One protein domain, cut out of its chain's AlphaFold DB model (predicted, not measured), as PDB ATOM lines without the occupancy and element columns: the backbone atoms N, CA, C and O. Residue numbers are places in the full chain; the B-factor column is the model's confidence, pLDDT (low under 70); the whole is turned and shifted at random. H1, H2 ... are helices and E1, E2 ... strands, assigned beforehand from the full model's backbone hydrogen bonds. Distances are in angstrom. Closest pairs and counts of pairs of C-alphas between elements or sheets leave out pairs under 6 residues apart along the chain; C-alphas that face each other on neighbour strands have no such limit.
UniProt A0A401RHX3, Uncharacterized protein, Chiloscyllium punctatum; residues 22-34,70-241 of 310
ATOM      1  N   ARG A  22      -2.132  29.965 -27.321       52.81
ATOM      2  CA  ARG A  22      -2.214  30.364 -28.736       52.81
ATOM      3  C   ARG A  22      -2.977  31.670 -28.863       52.81
ATOM      4  O   ARG A  22      -4.106  31.750 -28.387       52.81
ATOM      5  N   SER A  23      -2.384  32.649 -29.529       50.47
ATOM      6  CA  SER A  23      -3.008  33.932 -29.847       50.47
ATOM      7  C   SER A  23      -4.220  33.773 -30.776       50.47
ATOM      8  O   SER A  23      -4.146  33.032 -31.754       50.47
ATOM      9  N   ASN A  24      -5.303  34.506 -30.501       47.22
ATOM     10  CA  ASN A  24      -6.508  34.588 -31.336       47.22
ATOM     11  C   ASN A  24      -6.720  36.025 -31.835       47.22
ATOM     12  O   ASN A  24      -6.387  36.977 -31.128       47.22
ATOM     13  N   LEU A  25      -7.325  36.183 -33.017       44.66
ATOM     14  CA  LEU A  25      -7.756  37.490 -33.520       44.66
ATOM     15  C   LEU A  25      -9.120  37.862 -32.940       44.66
ATOM     16  O   LEU A  25     -10.122  37.168 -33.158       44.66
ATOM     17  N   SER A  26      -9.152  38.993 -32.251       53.94
ATOM     18  CA  SER A  26     -10.350  39.698 -31.815       53.94
ATOM     19  C   SER A  26     -10.807  40.610 -32.951       53.94
ATOM     20  O   SER A  26      -9.998  41.326 -33.539       53.94
ATOM     21  N   LEU A  27     -12.098  40.563 -33.286       53.28
ATOM     22  CA  LEU A  27     -12.677  41.363 -34.364       53.28
ATOM     23  C   LEU A  27     -13.742  42.298 -33.811       53.28
ATOM     24  O   LEU A  27     -14.780  41.838 -33.338       53.28
ATOM     25  N   GLU A  28     -13.528  43.596 -33.952       58.28
ATOM     26  CA  GLU A  28     -14.556  44.604 -33.719       58.28
ATOM     27  C   GLU A  28     -15.086  45.110 -35.054       58.28
ATOM     28  O   GLU A  28     -14.305  45.438 -35.945       58.28
ATOM     29  N   SER A  29     -16.407  45.182 -35.205       48.66
ATOM     30  CA  SER A  29     -17.048  45.701 -36.413       48.66
ATOM     31  C   SER A  29     -17.948  46.885 -36.091       48.66
ATOM     32  O   SER A  29     -18.689  46.874 -35.108       48.66
ATOM     33  N   THR A  30     -17.896  47.908 -36.938       49.38
ATOM     34  CA  THR A  30     -18.834  49.034 -36.925       49.38
ATOM     35  C   THR A  30     -19.594  49.066 -38.246       49.38
ATOM     36  O   THR A  30     -18.993  49.072 -39.325       49.38
ATOM     37  N   ARG A  31     -20.932  49.101 -38.176       44.97
ATOM     38  CA  ARG A  31     -21.798  49.205 -39.357       44.97
ATOM     39  C   ARG A  31     -22.277  50.639 -39.536       44.97
ATOM     40  O   ARG A  31     -23.262  51.040 -38.927       44.97
ATOM     41  N   THR A  32     -21.664  51.371 -40.457       37.84
ATOM     42  CA  THR A  32     -22.226  52.639 -40.934       37.84
ATOM     43  C   THR A  32     -23.282  52.347 -42.002       37.84
ATOM     44  O   THR A  32     -22.948  52.020 -43.139       37.84
ATOM     45  N   GLN A  33     -24.576  52.420 -41.664       33.59
ATOM     46  CA  GLN A  33     -25.637  52.299 -42.672       33.59
ATOM     47  C   GLN A  33     -25.631  53.531 -43.590       33.59
ATOM     48  O   GLN A  33     -26.224  54.559 -43.275       33.59
ATOM     49  N   LYS A  34     -25.018  53.425 -44.771       32.16
ATOM     50  CA  LYS A  34     -25.414  54.238 -45.929       32.16
ATOM     51  C   LYS A  34     -26.303  53.391 -46.827       32.16
ATOM     52  O   LYS A  34     -25.831  52.665 -47.693       32.16
ATOM     53  N   SER A  70     -22.762  53.620 -34.562       61.19
ATOM     54  CA  SER A  70     -22.789  52.597 -33.525       61.19
ATOM     55  C   SER A  70     -21.372  52.400 -32.998       61.19
ATOM     56  O   SER A  70     -20.416  52.414 -33.771       61.19
ATOM     57  N   ASP A  71     -21.238  52.229 -31.686       70.81
ATOM     58  CA  ASP A  71     -19.949  51.880 -31.097       70.81
ATOM     59  C   ASP A  71     -19.436  50.555 -31.694       70.81
ATOM     60  O   ASP A  71     -20.252  49.687 -32.047       70.81
ATOM     61  N   PRO A  72     -18.107  50.378 -31.824       77.12
ATOM     62  CA  PRO A  72     -17.526  49.129 -32.295       77.12
ATOM     63  C   PRO A  72     -18.042  47.953 -31.469       77.12
ATOM     64  O   PRO A  72     -17.967  47.957 -30.240       77.12
ATOM     65  N   GLN A  73     -18.579  46.939 -32.147       82.44
ATOM     66  CA  GLN A  73     -19.067  45.737 -31.488       82.44
ATOM     67  C   GLN A  73     -18.114  44.579 -31.749       82.44
ATOM     68  O   GLN A  73     -17.874  44.195 -32.897       82.44
ATOM     69  N   LEU A  74     -17.614  43.991 -30.666       85.31
ATOM     70  CA  LEU A  74     -16.855  42.751 -30.705       85.31
ATOM     71  C   LEU A  74     -17.736  41.626 -31.261       85.31
ATOM     72  O   LEU A  74     -18.826  41.357 -30.745       85.31
ATOM     73  N   LEU A  75     -17.272  40.965 -32.318       85.75
ATOM     74  CA  LEU A  75     -17.972  39.826 -32.897       85.75
ATOM     75  C   LEU A  75     -17.988  38.658 -31.906       85.75
ATOM     76  O   LEU A  75     -17.090  38.494 -31.082       85.75
ATOM     77  N   SER A  76     -18.999  37.796 -32.000       83.50
ATOM     78  CA  SER A  76     -19.107  36.602 -31.149       83.50
ATOM     79  C   SER A  76     -18.118  35.491 -31.518       83.50
ATOM     80  O   SER A  76     -18.109  34.447 -30.873       83.50
ATOM     81  N   VAL A  77     -17.325  35.686 -32.575       88.62
ATOM     82  CA  VAL A  77     -16.322  34.735 -33.065       88.62
ATOM     83  C   VAL A  77     -14.917  35.318 -32.928       88.62
ATOM     84  O   VAL A  77     -14.735  36.536 -32.852       88.62
ATOM     85  N   ARG A  78     -13.926  34.430 -32.893       91.25
ATOM     86  CA  ARG A  78     -12.492  34.734 -32.944       91.25
ATOM     87  C   ARG A  78     -11.872  33.916 -34.061       91.25
ATOM     88  O   ARG A  78     -12.359  32.816 -34.315       91.25
ATOM     89  N   ALA A  79     -10.834  34.444 -34.701       92.44
ATOM     90  CA  ALA A  79     -10.053  33.654 -35.649       92.44
ATOM     91  C   ALA A  79      -8.862  33.022 -34.929       92.44
ATOM     92  O   ALA A  79      -8.080  33.734 -34.293       92.44
ATOM     93  N   LEU A  80      -8.722  31.708 -35.053       92.56
ATOM     94  CA  LEU A  80      -7.541  30.974 -34.620       92.56
ATOM     95  C   LEU A  80      -6.435  31.054 -35.668       92.56
ATOM     96  O   LEU A  80      -5.271  31.207 -35.307       92.56
ATOM     97  N   ASN A  81      -6.782  30.947 -36.950       95.19
ATOM     98  CA  ASN A  81      -5.832  30.901 -38.050       95.19
ATOM     99  C   ASN A  81      -5.804  32.233 -38.787       95.19
ATOM    100  O   ASN A  81      -4.823  32.971 -38.679       95.19
ATOM    101  N   GLU A  82      -6.869  32.558 -39.520       96.69
ATOM    102  CA  GLU A  82      -6.885  33.739 -40.370       96.69
ATOM    103  C   GLU A  82      -8.264  34.358 -40.583       96.69
ATOM    104  O   GLU A  82      -9.312  33.715 -40.511       96.69
ATOM    105  N   VAL A  83      -8.231  35.644 -40.913       97.81
ATOM    106  CA  VAL A  83      -9.349  36.409 -41.442       97.81
ATOM    107  C   VAL A  83      -9.021  36.793 -42.878       97.81
ATOM    108  O   VAL A  83      -7.955  37.345 -43.165       97.81
ATOM    109  N   PHE A  84      -9.945  36.513 -43.789       97.94
ATOM    110  CA  PHE A  84      -9.881  36.952 -45.176       97.94
ATOM    111  C   PHE A  84     -10.959  37.988 -45.458       97.94
ATOM    112  O   PHE A  84     -12.106  37.809 -45.059       97.94
ATOM    113  N   VAL A  85     -10.613  39.043 -46.186       97.75
ATOM    114  CA  VAL A  85     -11.568  40.044 -46.666       97.75
ATOM    115  C   VAL A  85     -11.432  40.162 -48.181       97.75
ATOM    116  O   VAL A  85     -10.331  40.371 -48.690       97.75
ATOM    117  N   GLY A  86     -12.549  40.027 -48.898       97.50
ATOM    118  CA  GLY A  86     -12.590  40.001 -50.366       97.50
ATOM    119  C   GLY A  86     -13.983  40.308 -50.912       97.50
ATOM    120  O   GLY A  86     -14.972  40.055 -50.228       97.50
ATOM    121  N   GLU A  87     -14.084  40.829 -52.135       97.62
ATOM    122  CA  GLU A  87     -15.302  40.675 -52.947       97.62
ATOM    123  C   GLU A  87     -15.628  39.174 -53.084       97.62
ATOM    124  O   GLU A  87     -14.739  38.345 -53.286       97.62
ATOM    125  N   SER A  88     -16.907  38.820 -52.985       94.94
ATOM    126  CA  SER A  88     -17.405  37.440 -53.063       94.94
ATOM    127  C   SER A  88     -17.146  36.809 -54.431       94.94
ATOM    128  O   SER A  88     -16.951  35.600 -54.546       94.94
ATOM    129  N   LEU A  89     -17.152  37.630 -55.487       94.44
ATOM    130  CA  LEU A  89     -16.848  37.203 -56.847       94.44
ATOM    131  C   LEU A  89     -15.373  37.468 -57.165       94.44
ATOM    132  O   LEU A  89     -14.955  38.618 -57.263       94.44
ATOM    133  N   SER A  90     -14.610  36.410 -57.435       90.25
ATOM    134  CA  SER A  90     -13.158  36.478 -57.671       90.25
ATOM    135  C   SER A  90     -12.729  37.335 -58.869       90.25
ATOM    136  O   SER A  90     -11.598  37.809 -58.912       90.25
ATOM    137  N   SER A  91     -13.613  37.570 -59.842       92.19
ATOM    138  CA  SER A  91     -13.348  38.453 -60.987       92.19
ATOM    139  C   SER A  91     -13.518  39.942 -60.667       92.19
ATOM    140  O   SER A  91     -13.268  40.793 -61.527       92.19
ATOM    141  N   ARG A  92     -13.940  40.283 -59.444       94.81
ATOM    142  CA  ARG A  92     -14.077  41.660 -58.977       94.81
ATOM    143  C   ARG A  92     -12.918  42.016 -58.060       94.81
ATOM    144  O   ARG A  92     -12.702  41.391 -57.032       94.81
ATOM    145  N   ALA A  93     -12.200  43.073 -58.425       96.06
ATOM    146  CA  ALA A  93     -11.159  43.621 -57.571       96.06
ATOM    147  C   ALA A  93     -11.781  44.301 -56.347       96.06
ATOM    148  O   ALA A  93     -12.629  45.189 -56.484       96.06
ATOM    149  N   SER A  94     -11.289  43.929 -55.177       97.31
ATOM    150  CA  SER A  94     -11.682  44.497 -53.900       97.31
ATOM    151  C   SER A  94     -11.045  45.867 -53.692       97.31
ATOM    152  O   SER A  94      -9.906  46.093 -54.107       97.31
ATOM    153  N   TYR A  95     -11.766  46.786 -53.048       96.12
ATOM    154  CA  TYR A  95     -11.275  48.115 -52.688       96.12
ATOM    155  C   TYR A  95     -11.467  48.356 -51.187       96.12
ATOM    156  O   TYR A  95     -12.585  48.314 -50.676       96.12
ATOM    157  N   TYR A  96     -10.364  48.652 -50.501       94.56
ATOM    158  CA  TYR A  96     -10.318  48.962 -49.079       94.56
ATOM    159  C   TYR A  96      -9.601  50.278 -48.807       94.56
ATOM    160  O   TYR A  96      -8.753  50.728 -49.584       94.56
ATOM    161  N   GLU A  97      -9.898  50.851 -47.649       95.56
ATOM    162  CA  GLU A  97      -8.964  51.720 -46.942       95.56
ATOM    163  C   GLU A  97      -8.402  50.915 -45.765       95.56
ATOM    164  O   GLU A  97      -9.174  50.315 -45.018       95.56
ATOM    165  N   ILE A  98      -7.078  50.853 -45.623       95.50
ATOM    166  CA  ILE A  98      -6.395  50.069 -44.584       95.50
ATOM    167  C   ILE A  98      -5.592  51.024 -43.703       95.50
ATOM    168  O   ILE A  98      -4.935  51.928 -44.210       95.50
ATOM    169  N   SER A  99      -5.654  50.822 -42.391       95.19
ATOM    170  CA  SER A  99      -4.845  51.508 -41.388       95.19
ATOM    171  C   SER A  99      -4.095  50.466 -40.563       95.19
ATOM    172  O   SER A  99      -4.708  49.578 -39.965       95.19
ATOM    173  N   ILE A 100      -2.770  50.575 -40.542       95.25
ATOM    174  CA  ILE A 100      -1.853  49.682 -39.825       95.25
ATOM    175  C   ILE A 100      -1.398  50.403 -38.557       95.25
ATOM    176  O   ILE A 100      -0.922  51.531 -38.662       95.25
ATOM    177  N   ASP A 101      -1.564  49.775 -37.388       95.56
ATOM    178  CA  ASP A 101      -1.140  50.313 -36.084       95.56
ATOM    179  C   ASP A 101      -1.564  51.782 -35.860       95.56
ATOM    180  O   ASP A 101      -0.774  52.630 -35.453       95.56
ATOM    181  N   ASP A 102      -2.831  52.092 -36.169       95.69
ATOM    182  CA  ASP A 102      -3.419  53.443 -36.071       95.69
ATOM    183  C   ASP A 102      -2.710  54.527 -36.915       95.69
ATOM    184  O   ASP A 102      -2.843  55.729 -36.667       95.69
ATOM    185  N   GLY A 103      -1.974  54.102 -37.944       94.50
ATOM    186  CA  GLY A 103      -1.371  54.960 -38.955       94.50
ATOM    187  C   GLY A 103      -2.379  55.604 -39.923       94.50
ATOM    188  O   GLY A 103      -3.597  55.559 -39.732       94.50
ATOM    189  N   PRO A 104      -1.889  56.254 -40.992       93.75
ATOM    190  CA  PRO A 104      -2.760  56.850 -41.996       93.75
ATOM    191  C   PRO A 104      -3.560  55.783 -42.758       93.75
ATOM    192  O   PRO A 104      -3.069  54.692 -43.036       93.75
ATOM    193  N   TRP A 105      -4.786  56.134 -43.150       93.69
ATOM    194  CA  TRP A 105      -5.611  55.292 -44.015       93.69
ATOM    195  C   TRP A 105      -5.092  55.322 -45.453       93.69
ATOM    196  O   TRP A 105      -5.150  56.358 -46.124       93.69
ATOM    197  N   GLU A 106      -4.644  54.175 -45.945       93.56
ATOM    198  CA  GLU A 106      -4.150  53.995 -47.307       93.56
ATOM    199  C   GLU A 106      -5.183  53.282 -48.179       93.56
ATOM    200  O   GLU A 106      -5.899  52.383 -47.738       93.56
ATOM    201  N   LYS A 107      -5.297  53.701 -49.442       94.50
ATOM    202  CA  LYS A 107      -6.244  53.115 -50.396       94.50
ATOM    203  C   LYS A 107      -5.609  51.923 -51.092       94.50
ATOM    204  O   LYS A 107      -4.648  52.091 -51.839       94.50
ATOM    205  N   HIS A 108      -6.228  50.757 -50.960       94.88
ATOM    206  CA  HIS A 108      -5.759  49.527 -51.588       94.88
ATOM    207  C   HIS A 108      -6.810  48.939 -52.512       94.88
ATOM    208  O   HIS A 108      -7.958  48.751 -52.116       94.88
ATOM    209  N   LYS A 109      -6.396  48.589 -53.730       95.88
ATOM    210  CA  LYS A 109      -7.205  47.801 -54.656       95.88
ATOM    211  C   LYS A 109      -6.471  46.508 -54.986       95.88
ATOM    212  O   LYS A 109      -5.322  46.569 -55.409       95.88
ATOM    213  N   ASN A 110      -7.086  45.361 -54.728       95.94
ATOM    214  CA  ASN A 110      -6.406  44.061 -54.703       95.94
ATOM    215  C   ASN A 110      -7.418  42.905 -54.851       95.94
ATOM    216  O   ASN A 110      -8.626  43.149 -54.880       95.94
ATOM    217  N   SER A 111      -6.963  41.658 -54.977       96.31
ATOM    218  CA  SER A 111      -7.868  40.494 -55.040       96.31
ATOM    219  C   SER A 111      -8.351  40.015 -53.669       96.31
ATOM    220  O   SER A 111      -9.319  39.264 -53.581       96.31
ATOM    221  N   GLY A 112      -7.737  40.498 -52.590       96.44
ATOM    222  CA  GLY A 112      -8.179  40.283 -51.219       96.44
ATOM    223  C   GLY A 112      -7.085  40.579 -50.200       96.44
ATOM    224  O   GLY A 112      -5.905  40.732 -50.537       96.44
ATOM    225  N   LEU A 113      -7.491  40.631 -48.937       97.44
ATOM    226  CA  LEU A 113      -6.636  40.852 -47.775       97.44
ATOM    227  C   LEU A 113      -6.681  39.619 -46.869       97.44
ATOM    228  O   LEU A 113      -7.754  39.232 -46.410       97.44
ATOM    229  N   ASN A 114      -5.525  39.016 -46.600       98.06
ATOM    230  CA  ASN A 114      -5.360  37.948 -45.616       98.06
ATOM    231  C   ASN A 114      -4.677  38.504 -44.361       98.06
ATOM    232  O   ASN A 114      -3.726  39.271 -44.470       98.06
ATOM    233  N   MET A 115      -5.157  38.114 -43.185       97.94
ATOM    234  CA  MET A 115      -4.579  38.453 -41.883       97.94
ATOM    235  C   MET A 115      -4.556  37.190 -41.030       97.94
ATOM    236  O   MET A 115      -5.610  36.592 -40.838       97.94
ATOM    237  N   CYS A 116      -3.400  36.767 -40.528       97.12
ATOM    238  CA  CYS A 116      -3.265  35.515 -39.787       97.12
ATOM    239  C   CYS A 116      -2.504  35.668 -38.464       97.12
ATOM    240  O   CYS A 116      -1.719  36.602 -38.271       97.12
ATOM    241  N   THR A 117      -2.764  34.734 -37.550       96.50
ATOM    242  CA  THR A 117      -2.003  34.539 -36.308       96.50
ATOM    243  C   THR A 117      -0.776  33.661 -36.560       96.50
ATOM    244  O   THR A 117      -0.627  33.052 -37.624       96.50
ATOM    245  N   GLY A 118       0.069  33.487 -35.539       94.00
ATOM    246  CA  GLY A 118       1.179  32.535 -35.610       94.00
ATOM    247  C   GLY A 118       0.727  31.088 -35.848       94.00
ATOM    248  O   GLY A 118       1.434  30.330 -36.508       94.00
ATOM    249  N   THR A 119      -0.479  30.700 -35.411       92.69
ATOM    250  CA  THR A 119      -1.053  29.381 -35.752       92.69
ATOM    251  C   THR A 119      -1.416  29.314 -37.239       92.69
ATOM    252  O   THR A 119      -1.041  28.358 -37.924       92.69
ATOM    253  N   GLY A 120      -2.063  30.361 -37.764       95.62
ATOM    254  CA  GLY A 120      -2.429  30.474 -39.182       95.62
ATOM    255  C   GLY A 120      -1.237  30.590 -40.138       95.62
ATOM    256  O   GLY A 120      -1.355  30.275 -41.323       95.62
ATOM    257  N   SER A 121      -0.054  30.945 -39.626       96.56
ATOM    258  CA  SER A 121       1.193  31.031 -40.404       96.56
ATOM    259  C   SER A 121       1.643  29.710 -41.042       96.56
ATOM    260  O   SER A 121       2.493  29.727 -41.925       96.56
ATOM    261  N   LYS A 122       1.064  28.573 -40.625       94.25
ATOM    262  CA  LYS A 122       1.291  27.234 -41.201       94.25
ATOM    263  C   LYS A 122       0.120  26.725 -42.057       94.25
ATOM    264  O   LYS A 122       0.191  25.616 -42.581       94.25
ATOM    265  N   ALA A 123      -0.958  27.501 -42.170       94.81
ATOM    266  CA  ALA A 123      -2.214  27.101 -42.800       94.81
ATOM    267  C   ALA A 123      -2.365  27.717 -44.204       94.81
ATOM    268  O   ALA A 123      -1.452  27.648 -45.036       94.81
ATOM    269  N   TRP A 124      -3.522  28.308 -44.511       96.56
ATOM    270  CA  TRP A 124      -3.772  28.902 -45.821       96.56
ATOM    271  C   TRP A 124      -2.843  30.088 -46.095       96.56
ATOM    272  O   TRP A 124      -2.312  30.194 -47.202       96.56
ATOM    273  N   SER A 125      -2.559  30.909 -45.074       96.94
ATOM    274  CA  SER A 125      -1.648  32.057 -45.191       96.94
ATOM    275  C   SER A 125      -0.251  31.656 -45.687       96.94
ATOM    276  O   SER A 125       0.295  32.315 -46.570       96.94
ATOM    277  N   TYR A 126       0.294  30.527 -45.218       97.62
ATOM    278  CA  TYR A 126       1.557  29.979 -45.728       97.62
ATOM    279  C   TYR A 126       1.489  29.705 -47.233       97.62
ATOM    280  O   TYR A 126       2.332  30.145 -48.012       97.62
ATOM    281  N   ASN A 127       0.448  28.990 -47.657       97.00
ATOM    282  CA  ASN A 127       0.347  28.469 -49.014       97.00
ATOM    283  C   ASN A 127       0.151  29.557 -50.068       97.00
ATOM    284  O   ASN A 127       0.612  29.378 -51.190       97.00
ATOM    285  N   ILE A 128      -0.490  30.673 -49.719       95.50
ATOM    286  CA  ILE A 128      -0.664  31.801 -50.646       95.50
ATOM    287  C   ILE A 128       0.550  32.739 -50.704       95.50
ATOM    288  O   ILE A 128       0.587  33.604 -51.576       95.50
ATOM    289  N   ASN A 129       1.497  32.618 -49.765       96.94
ATOM    290  CA  ASN A 129       2.662  33.505 -49.656       96.94
ATOM    291  C   ASN A 129       4.005  32.810 -49.953       96.94
ATOM    292  O   ASN A 129       5.001  33.511 -50.164       96.94
ATOM    293  N   LYS A 130       4.051  31.471 -49.930       96.81
ATOM    294  CA  LYS A 130       5.257  30.684 -50.224       96.81
ATOM    295  C   LYS A 130       5.681  30.826 -51.684       96.81
ATOM    296  O   LYS A 130       4.841  31.037 -52.553       96.81
ATOM    297  N   LEU A 131       6.974  30.665 -51.931       97.56
ATOM    298  CA  LEU A 131       7.542  30.582 -53.271       97.56
ATOM    299  C   LEU A 131       7.708  29.124 -53.694       97.56
ATOM    300  O   LEU A 131       8.042  28.255 -52.878       97.56
ATOM    301  N   ALA A 132       7.496  28.877 -54.980       97.19
ATOM    302  CA  ALA A 132       7.919  27.663 -55.654       97.19
ATOM    303  C   ALA A 132       9.391  27.772 -56.076       97.19
ATOM    304  O   ALA A 132       9.876  28.852 -56.412       97.19
ATOM    305  N   TYR A 133      10.087  26.634 -56.141       97.19
ATOM    306  CA  TYR A 133      11.488  26.582 -56.580       97.19
ATOM    307  C   TYR A 133      11.703  27.232 -57.953       97.19
ATOM    308  O   TYR A 133      12.678  27.951 -58.142       97.19
ATOM    309  N   GLN A 134      10.755  27.046 -58.879       97.38
ATOM    310  CA  GLN A 134      10.810  27.646 -60.213       97.38
ATOM    311  C   GLN A 134      10.837  29.183 -60.160       97.38
ATOM    312  O   GLN A 134      11.626  29.806 -60.861       97.38
ATOM    313  N   GLU A 135      10.034  29.803 -59.291       97.38
ATOM    314  CA  GLU A 135       9.992  31.266 -59.155       97.38
ATOM    315  C   GLU A 135      11.326  31.815 -58.628       97.38
ATOM    316  O   GLU A 135      11.786  32.876 -59.052       97.38
ATOM    317  N   VAL A 136      11.970  31.082 -57.717       97.69
ATOM    318  CA  VAL A 136      13.281  31.449 -57.169       97.69
ATOM    319  C   VAL A 136      14.384  31.268 -58.212       97.69
ATOM    320  O   VAL A 136      15.224  32.156 -58.365       97.69
ATOM    321  N   GLU A 137      14.373  30.166 -58.959       96.50
ATOM    322  CA  GLU A 137      15.326  29.909 -60.045       96.50
ATOM    323  C   GLU A 137      15.260  30.988 -61.138       96.50
ATOM    324  O   GLU A 137      16.299  31.525 -61.544       96.50
ATOM    325  N   ASP A 138      14.050  31.368 -61.555       96.62
ATOM    326  CA  ASP A 138      13.822  32.423 -62.544       96.62
ATOM    327  C   ASP A 138      14.398  33.768 -62.063       96.62
ATOM    328  O   ASP A 138      15.139  34.443 -62.789       96.62
ATOM    329  N   LEU A 139      14.123  34.152 -60.811       95.50
ATOM    330  CA  LEU A 139      14.622  35.402 -60.228       95.50
ATOM    331  C   LEU A 139      16.148  35.423 -60.091       95.50
ATOM    332  O   LEU A 139      16.780  36.432 -60.423       95.50
ATOM    333  N   LEU A 140      16.753  34.328 -59.625       94.75
ATOM    334  CA  LEU A 140      18.209  34.217 -59.508       94.75
ATOM    335  C   LEU A 140      18.882  34.291 -60.883       94.75
ATOM    336  O   LEU A 140      19.919  34.946 -61.025       94.75
ATOM    337  N   SER A 141      18.268  33.695 -61.906       93.06
ATOM    338  CA  SER A 141      18.759  33.734 -63.288       93.06
ATOM    339  C   SER A 141      18.781  35.157 -63.839       93.06
ATOM    340  O   SER A 141      19.805  35.607 -64.364       93.06
ATOM    341  N   ILE A 142      17.700  35.913 -63.629       93.75
ATOM    342  CA  ILE A 142      17.631  37.335 -63.990       93.75
ATOM    343  C   ILE A 142      18.686  38.138 -63.214       93.75
ATOM    344  O   ILE A 142      19.395  38.968 -63.791       93.75
ATOM    345  N   ALA A 143      18.832  37.894 -61.909       92.88
ATOM    346  CA  ALA A 143      19.803  38.598 -61.076       92.88
ATOM    347  C   ALA A 143      21.244  38.364 -61.552       92.88
ATOM    348  O   ALA A 143      22.018  39.322 -61.635       92.88
ATOM    349  N   LYS A 144      21.601  37.130 -61.923       91.62
ATOM    350  CA  LYS A 144      22.909  36.792 -62.503       91.62
ATOM    351  C   LYS A 144      23.166  37.545 -63.809       91.62
ATOM    352  O   LYS A 144      24.240  38.121 -63.977       91.62
ATOM    353  N   GLU A 145      22.173  37.608 -64.697       90.81
ATOM    354  CA  GLU A 145      22.279  38.346 -65.962       90.81
ATOM    355  C   GLU A 145      22.539  39.847 -65.736       90.81
ATOM    356  O   GLU A 145      23.345  40.460 -66.440       90.81
ATOM    357  N   LYS A 146      21.872  40.458 -64.746       91.44
ATOM    358  CA  LYS A 146      21.930  41.915 -64.526       91.44
ATOM    359  C   LYS A 146      23.063  42.385 -63.620       91.44
ATOM    360  O   LYS A 146      23.563  43.493 -63.813       91.44
ATOM    361  N   SER A 147      23.465  41.595 -62.628       84.56
ATOM    362  CA  SER A 147      24.357  42.062 -61.555       84.56
ATOM    363  C   SER A 147      25.854  41.918 -61.853       84.56
ATOM    364  O   SER A 147      26.668  42.413 -61.078       84.56
ATOM    365  N   ARG A 148      26.244  41.270 -62.966       80.19
ATOM    366  CA  ARG A 148      27.638  40.853 -63.255       80.19
ATOM    367  C   ARG A 148      28.275  40.017 -62.131       80.19
ATOM    368  O   ARG A 148      29.492  39.842 -62.121       80.19
ATOM    369  N   VAL A 149      27.476  39.518 -61.188       81.62
ATOM    370  CA  VAL A 149      27.929  38.637 -60.114       81.62
ATOM    371  C   VAL A 149      27.953  37.219 -60.657       81.62
ATOM    372  O   VAL A 149      26.960  36.732 -61.201       81.62
ATOM    373  N   ASP A 150      29.090  36.550 -60.492       82.00
ATOM    374  CA  ASP A 150      29.199  35.132 -60.806       82.00
ATOM    375  C   ASP A 150      28.604  34.305 -59.664       82.00
ATOM    376  O   ASP A 150      29.291  33.884 -58.734       82.00
ATOM    377  N   LEU A 151      27.280  34.153 -59.702       82.50
ATOM    378  CA  LEU A 151      26.542  33.288 -58.793       82.50
ATOM    379  C   LEU A 151      26.349  31.913 -59.463       82.50
ATOM    380  O   LEU A 151      25.742  31.839 -60.544       82.50
ATOM    381  N   PRO A 152      26.850  30.810 -58.880       86.62
ATOM    382  CA  PRO A 152      26.561  29.472 -59.375       86.62
ATOM    383  C   PRO A 152      25.122  29.102 -58.997       86.62
ATOM    384  O   PRO A 152      24.855  28.644 -57.892       86.62
ATOM    385  N   ILE A 153      24.185  29.327 -59.919       89.62
ATOM    386  CA  ILE A 153      22.794  28.896 -59.761       89.62
ATOM    387  C   ILE A 153      22.773  27.382 -59.956       89.62
ATOM    388  O   ILE A 153      22.916  26.888 -61.074       89.62
ATOM    389  N   ASN A 154      22.680  26.655 -58.849       93.75
ATOM    390  CA  ASN A 154      22.506  25.212 -58.811       93.75
ATOM    391  C   ASN A 154      21.259  24.873 -57.980       93.75
ATOM    392  O   ASN A 154      20.709  25.732 -57.288       93.75
ATOM    393  N   GLN A 155      20.822  23.616 -58.060       95.19
ATOM    394  CA  GLN A 155      19.627  23.148 -57.360       95.19
ATOM    395  C   GLN A 155      19.713  23.382 -55.844       95.19
ATOM    396  O   GLN A 155      18.754  23.852 -55.248       95.19
ATOM    397  N   GLU A 156      20.878  23.143 -55.239       96.31
ATOM    398  CA  GLU A 156      21.098  23.333 -53.802       96.31
ATOM    399  C   GLU A 156      20.872  24.790 -53.362       96.31
ATOM    400  O   GLU A 156      20.205  25.038 -52.361       96.31
ATOM    401  N   LEU A 157      21.376  25.770 -54.120       95.25
ATOM    402  CA  LEU A 157      21.166  27.187 -53.821       95.25
ATOM    403  C   LEU A 157      19.690  27.573 -53.954       95.25
ATOM    404  O   LEU A 157      19.170  28.298 -53.106       95.25
ATOM    405  N   VAL A 158      19.017  27.101 -55.008       97.25
ATOM    406  CA  VAL A 158      17.583  27.354 -55.219       97.25
ATOM    407  C   VAL A 158      16.774  26.781 -54.058       97.25
ATOM    408  O   VAL A 158      15.912  27.478 -53.521       97.25
ATOM    409  N   GLU A 159      17.085  25.557 -53.629       97.81
ATOM    410  CA  GLU A 159      16.442  24.907 -52.488       97.81
ATOM    411  C   GLU A 159      16.660  25.702 -51.199       97.81
ATOM    412  O   GLU A 159      15.692  26.118 -50.565       97.81
ATOM    413  N   GLN A 160      17.912  26.033 -50.869       97.44
ATOM    414  CA  GLN A 160      18.250  26.795 -49.664       97.44
ATOM    415  C   GLN A 160      17.560  28.162 -49.613       97.44
ATOM    416  O   GLN A 160      17.036  28.547 -48.567       97.44
ATOM    417  N   VAL A 161      17.544  28.907 -50.722       97.75
ATOM    418  CA  VAL A 161      16.889  30.224 -50.781       97.75
ATOM    419  C   VAL A 161      15.375  30.086 -50.643       97.75
ATOM    420  O   VAL A 161      14.758  30.848 -49.894       97.75
ATOM    421  N   THR A 162      14.781  29.112 -51.336       98.50
ATOM    422  CA  THR A 162      13.334  28.859 -51.293       98.50
ATOM    423  C   THR A 162      12.895  28.466 -49.888       98.50
ATOM    424  O   THR A 162      11.970  29.071 -49.340       98.50
ATOM    425  N   ASP A 163      13.585  27.510 -49.274       98.12
ATOM    426  CA  ASP A 163      13.270  27.017 -47.937       98.12
ATOM    427  C   ASP A 163      13.498  28.091 -46.879       98.12
ATOM    428  O   ASP A 163      12.647  28.285 -46.012       98.12
ATOM    429  N   HIS A 164      14.590  28.855 -46.975       98.19
ATOM    430  CA  HIS A 164      14.852  29.960 -46.057       98.19
ATOM    431  C   HIS A 164      13.746  31.020 -46.117       98.19
ATOM    432  O   HIS A 164      13.235  31.457 -45.081       98.19
ATOM    433  N   TYR A 165      13.337  31.413 -47.325       97.81
ATOM    434  CA  TYR A 165      12.244  32.359 -47.506       97.81
ATOM    435  C   TYR A 165      10.922  31.798 -46.970       97.81
ATOM    436  O   TYR A 165      10.228  32.477 -46.213       97.81
ATOM    437  N   ASN A 166      10.570  30.564 -47.322       97.75
ATOM    438  CA  ASN A 166       9.307  29.959 -46.916       97.75
ATOM    439  C   ASN A 166       9.243  29.775 -45.394       97.75
ATOM    440  O   ASN A 166       8.230  30.099 -44.775       97.75
ATOM    441  N   GLN A 167      10.347  29.367 -44.767       96.94
ATOM    442  CA  GLN A 167      10.458  29.262 -43.315       96.94
ATOM    443  C   GLN A 167      10.286  30.619 -42.617       96.94
ATOM    444  O   GLN A 167       9.754  30.662 -41.509       96.94
ATOM    445  N   SER A 168      10.670  31.729 -43.262       95.31
ATOM    446  CA  SER A 168      10.474  33.082 -42.718       95.31
ATOM    447  C   SER A 168       9.004  33.523 -42.636       95.31
ATOM    448  O   SER A 168       8.690  34.473 -41.921       95.31
ATOM    449  N   LEU A 169       8.094  32.833 -43.338       95.56
ATOM    450  CA  LEU A 169       6.649  33.082 -43.263       95.56
ATOM    451  C   LEU A 169       6.015  32.479 -42.003       95.56
ATOM    452  O   LEU A 169       4.929  32.893 -41.605       95.56
ATOM    453  N   ILE A 170       6.679  31.498 -41.386       96.19
ATOM    454  CA  ILE A 170       6.191  30.794 -40.201       96.19
ATOM    455  C   ILE A 170       6.699  31.520 -38.957       96.19
ATOM    456  O   ILE A 170       7.904  31.684 -38.770       96.19
ATOM    457  N   PHE A 171       5.786  31.897 -38.064       95.19
ATOM    458  CA  PHE A 171       6.120  32.588 -36.817       95.19
ATOM    459  C   PHE A 171       5.443  31.951 -35.597       95.19
ATOM    460  O   PHE A 171       4.616  31.047 -35.720       95.19
ATOM    461  N   CYS A 172       5.868  32.365 -34.400       92.81
ATOM    462  CA  CYS A 172       5.471  31.739 -33.138       92.81
ATOM    463  C   CYS A 172       3.948  31.858 -32.921       92.81
ATOM    464  O   CYS A 172       3.440  32.979 -32.970       92.81
ATOM    465  N   PRO A 173       3.213  30.763 -32.638       89.19
ATOM    466  CA  PRO A 173       1.787  30.813 -32.283       89.19
ATOM    467  C   PRO A 173       1.455  31.713 -31.082       89.19
ATOM    468  O   PRO A 173       0.324  32.179 -30.950       89.19
ATOM    469  N   GLU A 174       2.442  31.941 -30.220       86.00
ATOM    470  CA  GLU A 174       2.389  32.793 -29.035       86.00
ATOM    471  C   GLU A 174       2.745  34.265 -29.331       86.00
ATOM    472  O   GLU A 174       2.576  35.104 -28.450       86.00
ATOM    473  N   ASP A 175       3.260  34.607 -30.524       89.88
ATOM    474  CA  ASP A 175       3.574  36.006 -30.870       89.88
ATOM    475  C   ASP A 175       2.251  36.783 -31.011       89.88
ATOM    476  O   ASP A 175       1.402  36.390 -31.824       89.88
ATOM    477  N   PRO A 176       2.019  37.863 -30.239       90.12
ATOM    478  CA  PRO A 176       0.770  38.621 -30.270       90.12
ATOM    479  C   PRO A 176       0.699  39.585 -31.468       90.12
ATOM    480  O   PRO A 176       0.264  40.728 -31.343       90.12
ATOM    481  N   LYS A 177       1.151  39.133 -32.639       93.81
ATOM    482  CA  LYS A 177       1.174  39.907 -33.881       93.81
ATOM    483  C   LYS A 177       0.275  39.291 -34.931       93.81
ATOM    484  O   LYS A 177       0.040  38.084 -34.974       93.81
ATOM    485  N   ILE A 178      -0.157  40.156 -35.829       96.88
ATOM    486  CA  ILE A 178      -0.908  39.826 -37.026       96.88
ATOM    487  C   ILE A 178       0.064  39.889 -38.194       96.88
ATOM    488  O   ILE A 178       0.664  40.937 -38.443       96.88
ATOM    489  N   PHE A 179       0.205  38.793 -38.928       97.50
ATOM    490  CA  PHE A 179       0.811  38.841 -40.251       97.50
ATOM    491  C   PHE A 179      -0.283  39.137 -41.271       97.50
ATOM    492  O   PHE A 179      -1.284  38.427 -41.324       97.50
ATOM    493  N   PHE A 180      -0.114  40.180 -42.078       97.38
ATOM    494  CA  PHE A 180      -1.047  40.503 -43.152       97.38
ATOM    495  C   PHE A 180      -0.394  40.311 -44.518       97.38
ATOM    496  O   PHE A 180       0.798  40.575 -44.680       97.38
ATOM    497  N   SER A 181      -1.181  39.918 -45.520       97.12
ATOM    498  CA  SER A 181      -0.777  39.941 -46.924       97.12
ATOM    499  C   SER A 181      -1.892  40.455 -47.841       97.12
ATOM    500  O   SER A 181      -3.060  40.074 -47.750       97.12
ATOM    501  N   ILE A 182      -1.510  41.359 -48.738       96.56
ATOM    502  CA  ILE A 182      -2.348  41.976 -49.763       96.56
ATOM    503  C   ILE A 182      -2.132  41.207 -51.065       96.56
ATOM    504  O   ILE A 182      -1.025  41.191 -51.608       96.56
ATOM    505  N   ARG A 183      -3.187  40.580 -51.591       95.00
ATOM    506  CA  ARG A 183      -3.082  39.723 -52.778       95.00
ATOM    507  C   ARG A 183      -3.207  40.518 -54.073       95.00
ATOM    508  O   ARG A 183      -4.188  41.220 -54.270       95.00
ATOM    509  N   GLU A 184      -2.236  40.368 -54.974       94.06
ATOM    510  CA  GLU A 184      -2.265  40.942 -56.335       94.06
ATOM    511  C   GLU A 184      -2.644  42.446 -56.352       94.06
ATOM    512  O   GLU A 184      -3.666  42.836 -56.927       94.06
ATOM    513  N   PRO A 185      -1.867  43.320 -55.680       93.75
ATOM    514  CA  PRO A 185      -2.201  44.736 -55.587       93.75
ATOM    515  C   PRO A 185      -2.183  45.421 -56.958       93.75
ATOM    516  O   PRO A 185      -1.234  45.304 -57.733       93.75
ATOM    517  N   ILE A 186      -3.219  46.212 -57.226       93.75
ATOM    518  CA  ILE A 186      -3.313  47.089 -58.392       93.75
ATOM    519  C   ILE A 186      -2.671  48.423 -58.022       93.75
ATOM    520  O   ILE A 186      -3.273  49.221 -57.305       93.75
ATOM    521  N   VAL A 187      -1.464  48.675 -58.530       90.38
ATOM    522  CA  VAL A 187      -0.700  49.901 -58.252       90.38
ATOM    523  C   VAL A 187      -0.838  50.895 -59.406       90.38
ATOM    524  O   VAL A 187      -0.592  50.565 -60.565       90.38
ATOM    525  N   ASN A 188      -1.250  52.127 -59.102       89.31
ATOM    526  CA  ASN A 188      -1.343  53.238 -60.050       89.31
ATOM    527  C   ASN A 188      -1.232  54.594 -59.320       89.31
ATOM    528  O   ASN A 188      -0.848  54.655 -58.158       89.31
ATOM    529  N   ARG A 189      -1.577  55.710 -59.981       84.56
ATOM    530  CA  ARG A 189      -1.516  57.055 -59.370       84.56
ATOM    531  C   ARG A 189      -2.420  57.224 -58.133       84.56
ATOM    532  O   ARG A 189      -2.167  58.104 -57.319       84.56
ATOM    533  N   VAL A 190      -3.494  56.445 -58.028       82.56
ATOM    534  CA  VAL A 190      -4.500  56.529 -56.956       82.56
ATOM    535  C   VAL A 190      -4.262  55.474 -55.877       82.56
ATOM    536  O   VAL A 190      -4.474  55.758 -54.701       82.56
ATOM    537  N   PHE A 191      -3.845  54.273 -56.278       84.50
ATOM    538  CA  PHE A 191      -3.573  53.148 -55.389       84.50
ATOM    539  C   PHE A 191      -2.071  52.919 -55.315       84.50
ATOM    540  O   PHE A 191      -1.453  52.458 -56.274       84.50
ATOM    541  N   THR A 192      -1.488  53.239 -54.171       75.69
ATOM    542  CA  THR A 192      -0.089  52.949 -53.870       75.69
ATOM    543  C   THR A 192      -0.026  51.784 -52.903       75.69
ATOM    544  O   THR A 192      -0.842  51.685 -51.995       75.69
ATOM    545  N   SER A 193       0.945  50.899 -53.097       75.31
ATOM    546  CA  SER A 193       1.223  49.806 -52.173       75.31
ATOM    547  C   SER A 193       2.712  49.843 -51.879       75.31
ATOM    548  O   SER A 193       3.520  49.469 -52.727       75.31
ATOM    549  N   SER A 194       3.083  50.391 -50.726       71.12
ATOM    550  CA  SER A 194       4.478  50.417 -50.269       71.12
ATOM    551  C   SER A 194       4.916  49.045 -49.751       71.12
ATOM    552  O   SER A 194       6.090  48.689 -49.836       71.12
ATOM    553  N   GLN A 195       3.962  48.258 -49.252       82.81
ATOM    554  CA  GLN A 195       4.205  46.974 -48.624       82.81
ATOM    555  C   GLN A 195       3.069  45.995 -48.944       82.81
ATOM    556  O   GLN A 195       1.900  46.264 -48.695       82.81
ATOM    557  N   HIS A 196       3.418  44.837 -49.512       90.12
ATOM    558  CA  HIS A 196       2.439  43.802 -49.872       90.12
ATOM    559  C   HIS A 196       2.124  42.865 -48.705       90.12
ATOM    560  O   HIS A 196       1.147  42.130 -48.754       90.12
ATOM    561  N   ARG A 197       2.965  42.858 -47.671       94.38
ATOM    562  CA  ARG A 197       2.806  42.041 -46.472       94.38
ATOM    563  C   ARG A 197       3.668  42.570 -45.342       94.38
ATOM    564  O   ARG A 197       4.723  43.148 -45.607       94.38
ATOM    565  N   GLY A 198       3.275  42.299 -44.114       95.25
ATOM    566  CA  GLY A 198       4.027  42.734 -42.950       95.25
ATOM    567  C   GLY A 198       3.446  42.195 -41.659       95.25
ATOM    568  O   GLY A 198       2.461  41.460 -41.661       95.25
ATOM    569  N   PHE A 199       4.074  42.586 -40.559       96.62
ATOM    570  CA  PHE A 199       3.571  42.336 -39.216       96.62
ATOM    571  C   PHE A 199       2.994  43.622 -38.638       96.62
ATOM    572  O   PHE A 199       3.543  44.699 -38.862       96.62
ATOM    573  N   THR A 200       1.910  43.495 -37.886       96.19
ATOM    574  CA  THR A 200       1.237  44.599 -37.197       96.19
ATOM    575  C   THR A 200       0.637  44.109 -35.883       96.19
ATOM    576  O   THR A 200       0.376  42.914 -35.737       96.19
ATOM    577  N   ASN A 201       0.404  45.002 -34.924       95.62
ATOM    578  CA  ASN A 201      -0.326  44.664 -33.695       95.62
ATOM    579  C   ASN A 201      -1.830  44.910 -33.866       95.62
ATOM    580  O   ASN A 201      -2.657  44.251 -33.232       95.62
ATOM    581  N   LYS A 202      -2.183  45.852 -34.745       95.81
ATOM    582  CA  LYS A 202      -3.558  46.231 -35.049       95.81
ATOM    583  C   LYS A 202      -3.739  46.484 -36.538       95.81
ATOM    584  O   LYS A 202      -2.932  47.162 -37.177       95.81
ATOM    585  N   MET A 203      -4.831  45.978 -37.099       95.75
ATOM    586  CA  MET A 203      -5.222  46.282 -38.473       95.75
ATOM    587  C   MET A 203      -6.674  46.733 -38.517       95.75
ATOM    588  O   MET A 203      -7.572  45.996 -38.121       95.75
ATOM    589  N   SER A 204      -6.910  47.937 -39.029       96.94
ATOM    590  CA  SER A 204      -8.251  48.454 -39.283       96.94
ATOM    591  C   SER A 204      -8.506  48.515 -40.785       96.94
ATOM    592  O   SER A 204      -7.699  49.038 -41.551       96.94
ATOM    593  N   VAL A 205      -9.643  47.978 -41.210       97.19
ATOM    594  CA  VAL A 205     -10.036  47.848 -42.613       97.19
ATOM    595  C   VAL A 205     -11.397  48.494 -42.785       97.19
ATOM    596  O   VAL A 205     -12.351  48.133 -42.101       97.19
ATOM    597  N   ARG A 206     -11.509  49.433 -43.722       97.44
ATOM    598  CA  ARG A 206     -12.780  50.001 -44.164       97.44
ATOM    599  C   ARG A 206     -13.081  49.500 -45.566       97.44
ATOM    600  O   ARG A 206     -12.310  49.732 -46.497       97.44
ATOM    601  N   SER A 207     -14.221  48.845 -45.725       97.31
ATOM    602  CA  SER A 207     -14.672  48.357 -47.021       97.31
ATOM    603  C   SER A 207     -15.163  49.486 -47.913       97.31
ATOM    604  O   SER A 207     -15.883  50.386 -47.472       97.31
ATOM    605  N   ARG A 208     -14.791  49.401 -49.190       96.62
ATOM    606  CA  ARG A 208     -15.368  50.156 -50.309       96.62
ATOM    607  C   ARG A 208     -15.921  49.207 -51.382       96.62
ATOM    608  O   ARG A 208     -16.141  49.617 -52.522       96.62
ATOM    609  N   CYS A 209     -16.102  47.935 -51.023       96.00
ATOM    610  CA  CYS A 209     -16.614  46.874 -51.886       96.00
ATOM    611  C   CYS A 209     -18.146  46.873 -51.932       96.00
ATOM    612  O   CYS A 209     -18.806  47.450 -51.073       96.00
ATOM    613  N   TRP A 210     -18.735  46.200 -52.921       93.06
ATOM    614  CA  TRP A 210     -20.200  46.132 -53.043       93.06
ATOM    615  C   TRP A 210     -20.793  44.837 -52.494       93.06
ATOM    616  O   TRP A 210     -21.840  44.883 -51.856       93.06
ATOM    617  N   ASP A 211     -20.169  43.703 -52.812       95.44
ATOM    618  CA  ASP A 211     -20.609  42.362 -52.433       95.44
ATOM    619  C   ASP A 211     -19.393  41.624 -51.882       95.44
ATOM    620  O   ASP A 211     -18.826  40.751 -52.530       95.44
ATOM    621  N   ALA A 212     -18.925  42.075 -50.722       96.62
ATOM    622  CA  ALA A 212     -17.751  41.539 -50.063       96.62
ATOM    623  C   ALA A 212     -18.109  40.777 -48.797       96.62
ATOM    624  O   ALA A 212     -19.072  41.090 -48.090       96.62
ATOM    625  N   CYS A 213     -17.254  39.814 -48.483       96.50
ATOM    626  CA  CYS A 213     -17.323  39.038 -47.265       96.50
ATOM    627  C   CYS A 213     -16.031  39.168 -46.466       96.50
ATOM    628  O   CYS A 213     -14.928  39.231 -47.013       96.50
ATOM    629  N   MET A 214     -16.194  39.153 -45.149       96.50
ATOM    630  CA  MET A 214     -15.137  38.853 -44.198       96.50
ATOM    631  C   MET A 214     -15.321  37.412 -43.725       96.50
ATOM    632  O   MET A 214     -16.364  37.078 -43.166       96.50
ATOM    633  N   VAL A 215     -14.330  36.563 -43.967       96.38
ATOM    634  CA  VAL A 215     -14.347  35.128 -43.664       96.38
ATOM    635  C   VAL A 215     -13.357  34.843 -42.542       96.38
ATOM    636  O   VAL A 215     -12.203  35.249 -42.625       96.38
ATOM    637  N   VAL A 216     -13.808  34.145 -41.506       95.94
ATOM    638  CA  VAL A 216     -13.045  33.785 -40.305       95.94
ATOM    639  C   VAL A 216     -12.794  32.276 -40.327       95.94
ATOM    640  O   VAL A 216     -13.749  31.497 -40.412       95.94
ATOM    641  N   ASP A 217     -11.518  31.878 -40.275       94.69
ATOM    642  CA  ASP A 217     -11.031  30.485 -40.262       94.69
ATOM    643  C   ASP A 217     -11.611  29.591 -41.373       94.69
ATOM    644  O   ASP A 217     -11.796  28.388 -41.203       94.69
ATOM    645  N   GLY A 218     -11.978  30.189 -42.511       92.06
ATOM    646  CA  GLY A 218     -12.614  29.489 -43.634       92.06
ATOM    647  C   GLY A 218     -14.032  28.964 -43.362       92.06
ATOM    648  O   GLY A 218     -14.646  28.403 -44.267       92.06
ATOM    649  N   GLY A 219     -14.571  29.148 -42.152       88.94
ATOM    650  CA  GLY A 219     -15.865  28.596 -41.742       88.94
ATOM    651  C   GLY A 219     -16.990  29.627 -41.692       88.94
ATOM    652  O   GLY A 219     -18.033  29.448 -42.319       88.94
ATOM    653  N   THR A 220     -16.801  30.714 -40.938       91.75
ATOM    654  CA  THR A 220     -17.852  31.729 -40.724       91.75
ATOM    655  C   THR A 220     -17.629  32.930 -41.631       91.75
ATOM    656  O   THR A 220     -16.509  33.419 -41.728       91.75
ATOM    657  N   SER A 221     -18.688  33.441 -42.260       93.31
ATOM    658  CA  SER A 221     -18.626  34.637 -43.106       93.31
ATOM    659  C   SER A 221     -19.598  35.724 -42.649       93.31
ATOM    660  O   SER A 221     -20.685  35.444 -42.142       93.31
ATOM    661  N   PHE A 222     -19.190  36.975 -42.844       93.62
ATOM    662  CA  PHE A 222     -19.962  38.179 -42.550       93.62
ATOM    663  C   PHE A 222     -19.996  39.077 -43.783       93.62
ATOM    664  O   PHE A 222     -18.979  39.231 -44.459       93.62
ATOM    665  N   GLU A 223     -21.137  39.710 -44.055       95.44
ATOM    666  CA  GLU A 223     -21.208  40.782 -45.051       95.44
ATOM    667  C   GLU A 223     -20.263  41.927 -44.663       95.44
ATOM    668  O   GLU A 223     -20.275  42.405 -43.526       95.44
ATOM    669  N   PHE A 224     -19.462  42.390 -45.621       95.50
ATOM    670  CA  PHE A 224     -18.452  43.424 -45.415       95.50
ATOM    671  C   PHE A 224     -18.441  44.430 -46.574       95.50
ATOM    672  O   PHE A 224     -17.421  44.675 -47.218       95.50
ATOM    673  N   ASN A 225     -19.612  44.998 -46.860       95.88
ATOM    674  CA  ASN A 225     -19.854  45.933 -47.967       95.88
ATOM    675  C   ASN A 225     -19.457  47.380 -47.621       95.88
ATOM    676  O   ASN A 225     -19.046  47.665 -46.496       95.88
ATOM    677  N   ASP A 226     -19.590  48.293 -48.589       96.25
ATOM    678  CA  ASP A 226     -19.158  49.692 -48.498       96.25
ATOM    679  C   ASP A 226     -19.567  50.356 -47.179       96.25
ATOM    680  O   ASP A 226     -20.726  50.327 -46.760       96.25
ATOM    681  N   GLY A 227     -18.586  50.972 -46.524       91.88
ATOM    682  CA  GLY A 227     -18.761  51.649 -45.245       91.88
ATOM    683  C   GLY A 227     -18.694  50.742 -44.015       91.88
ATOM    684  O   GLY A 227     -18.704  51.277 -42.907       91.88
ATOM    685  N   ALA A 228     -18.593  49.416 -44.163       94.06
ATOM    686  CA  ALA A 228     -18.256  48.529 -43.051       94.06
ATOM    687  C   ALA A 228     -16.805  48.756 -42.606       94.06
ATOM    688  O   ALA A 228     -15.912  48.924 -43.442       94.06
ATOM    689  N   ILE A 229     -16.571  48.762 -41.294       95.81
ATOM    690  CA  ILE A 229     -15.235  48.880 -40.705       95.81
ATOM    691  C   ILE A 229     -15.012  47.690 -39.785       95.81
ATOM    692  O   ILE A 229     -15.860  47.421 -38.940       95.81
ATOM    693  N   ALA A 230     -13.880  47.008 -39.938       95.75
ATOM    694  CA  ALA A 230     -13.410  45.981 -39.019       95.75
ATOM    695  C   ALA A 230     -12.051  46.381 -38.444       95.75
ATOM    696  O   ALA A 230     -11.188  46.860 -39.177       95.75
ATOM    697  N   THR A 231     -11.858  46.152 -37.152       96.00
ATOM    698  CA  THR A 231     -10.568  46.272 -36.472       96.00
ATOM    699  C   THR A 231     -10.187  44.911 -35.922       96.00
ATOM    700  O   THR A 231     -10.988  44.265 -35.249       96.00
ATOM    701  N   LEU A 232      -8.967  44.487 -36.232       95.56
ATOM    702  CA  LEU A 232      -8.384  43.235 -35.794       95.56
ATOM    703  C   LEU A 232      -7.231  43.524 -34.840       95.56
ATOM    704  O   LEU A 232      -6.335  44.306 -35.170       95.56
ATOM    705  N   THR A 233      -7.255  42.870 -33.687       94.62
ATOM    706  CA  THR A 233      -6.180  42.866 -32.687       94.62
ATOM    707  C   THR A 233      -5.969  41.450 -32.170       94.62
ATOM    708  O   THR A 233      -6.834  40.589 -32.323       94.62
ATOM    709  N   VAL A 234      -4.817  41.196 -31.557       89.94
ATOM    710  CA  VAL A 234      -4.583  39.966 -30.795       89.94
ATOM    711  C   VAL A 234      -4.674  40.295 -29.311       89.94
ATOM    712  O   VAL A 234      -3.861  41.062 -28.802       89.94
ATOM    713  N   ASN A 235      -5.642  39.698 -28.615       84.75
ATOM    714  CA  ASN A 235      -5.830  39.904 -27.181       84.75
ATOM    715  C   ASN A 235      -5.431  38.642 -26.401       84.75
ATOM    716  O   ASN A 235      -5.911  37.545 -26.686       84.75
ATOM    717  N   GLU A 236      -4.599  38.788 -25.364       79.56
ATOM    718  CA  GLU A 236      -4.163  37.659 -24.519       79.56
ATOM    719  C   GLU A 236      -5.329  36.944 -23.819       79.56
ATOM    720  O   GLU A 236      -5.266  35.749 -23.533       79.56
ATOM    721  N   GLU A 237      -6.412  37.666 -23.527       81.31
ATOM    722  CA  GLU A 237      -7.618  37.106 -22.914       81.31
ATOM    723  C   GLU A 237      -8.381  36.145 -23.825       81.31
ATOM    724  O   GLU A 237      -9.078  35.263 -23.322       81.31
ATOM    725  N   ASP A 238      -8.196  36.272 -25.139       80.88
ATOM    726  CA  ASP A 238      -8.784  35.382 -26.128       80.88
ATOM    727  C   ASP A 238      -7.883  34.167 -26.411       80.88
ATOM    728  O   ASP A 238      -8.258  33.322 -27.222       80.88
ATOM    729  N   ALA A 239      -6.716  34.039 -25.768       80.25
ATOM    730  CA  ALA A 239      -5.765  32.976 -26.076       80.25
ATOM    731  C   ALA A 239      -6.313  31.568 -25.767       80.25
ATOM    732  O   ALA A 239      -6.835  31.295 -24.680       80.25
ATOM    733  N   LEU A 240      -6.137  30.627 -26.702       81.38
ATOM    734  CA  LEU A 240      -6.523  29.232 -26.489       81.38
ATOM    735  C   LEU A 240      -5.497  28.502 -25.621       81.38
ATOM    736  O   LEU A 240      -4.288  28.556 -25.857       81.38
ATOM    737  N   CYS A 241      -5.998  27.736 -24.655       77.19
ATOM    738  CA  CYS A 241      -5.185  26.812 -23.874       77.19
ATOM    739  C   CYS A 241      -4.917  25.540 -24.684       77.19
ATOM    740  O   CYS A 241      -5.828  24.747 -24.914       77.19
TER     741      CYS A 241
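What this domain is: This is residues 22 to 34 and 70 to 241 of the 310 residues of an uncharacterized protein of Chiloscyllium punctatum (UniProt A0A401RHX3). Two twisted antiparallel sheets lie face to face as a sandwich, with the short helix H1 on the outer face of the larger sheet and an arm of two helices, H2 and H3, reaching away from that side. The arm makes much of the longest axis, and its far end, residues 145 to 150, sticks out free. The printed part has 185 residues, with eleven named strands and three named helices in the order E1 E2 E3 E4 E5 H1 H2 H3 E6 E7 E8 E9 E10 E11. The larger sheet has the order E7 E6 E5 E2 E9 E10, the smaller one E1 E11 E8 E3 E4. The class is mixed, helices and strands; the whole is compact, with a radius of gyration of the C-alphas of 18.2 A and spans of 61 by 45 by 29 A.

Where its parts are: E1, residues 25 to 31, is 19.2 A long and begins at C-alpha 25 at (-7.756, 37.490, -33.520). After the cut come E2, residues 82 to 87, 16.6 A, E3, residues 94 to 100, 17.9 A, E4, residues 106 to 110, and E5, residues 112 to 116. H1 holds residues 124 to 129. H2, residues 133 to 147, is 20.7 A long and begins at C-alpha 133 at (11.488, 26.582, -56.580); H3, residues 155 to 168, is 19.9 A long. E6, residues 178 to 183, 15.9 A, is followed by E7, residues 197 to 200, E8, residues 202 to 207, 16.5 A, E9, residues 212 to 216, and E10, residues 220 to 223. E11, residues 228 to 234, is 20.3 A long and ends at C-alpha 234 at (-4.583, 39.966, -30.795).

How they stand to each other: In the sheet of six, edge strand E7 pairs with E6 (a hairpin), with N 180 and O 198 at 2.9 A. E6 and E5 have N 181 and O 114 at 2.8 A, E5 and E2 have N 83 and O 115 at 2.8 A, and E2 and E9 have N 84 and O 215 at 2.8 A. E9 and edge strand E10, another hairpin, have N 216 and O 220 at 2.8 A. In the sheet of five, E1 and E11 have N 26 and O 233 at 2.8 A, E11 and E8 have N 205 and O 230 at 2.8 A, E8 and E3 have N 99 and O 204 at 2.8 A, and the hairpin E3 and E4 has N 94 and O 110 at 2.8 A. The two sheets form a sandwich, two sheets face to face: their facing parts are 8.5 A apart centre to centre, and the strands of the one stand at 27 degrees to those of the other. H1 is on the sheet of six at a height over the sheet of 9.0 A, only just over E5, with 3 of its C-alphas falling on that strand. On the local plane it stands at 60.4 degrees to E5, only just across the strands. H2 touches H3 with residues 133 to 137, the closest C-alphas being those of Glu 137 and Val 158, 5.9 A apart; the two are about perpendicular at 71 degrees, but only just. H1 and H3 are close but not clearly touching, with the C-alphas of Tyr 126 and Asn 166 at 7.8 A. H2 and H3 are not on either sheet. In H1, H2 and H3 every O i to N i+4 pair is within hydrogen-bond range.

The domain as a whole: The two C-alphas farthest apart are those of Ser 70 and Asp 150, 61.3 A. Residues 35 to 69 are not printed, and C-alphas 34 and 70 are 12.8 A apart across the cut. Of the links that are printed whole, E6 to E7 is long, with 13 residues between them. Residues 28 to 29 of E1 pair antiparallel with residues 73 to 74. The mean pLDDT of the printed part is 89.5; residues 22 to 34 and residue 70 are under 70.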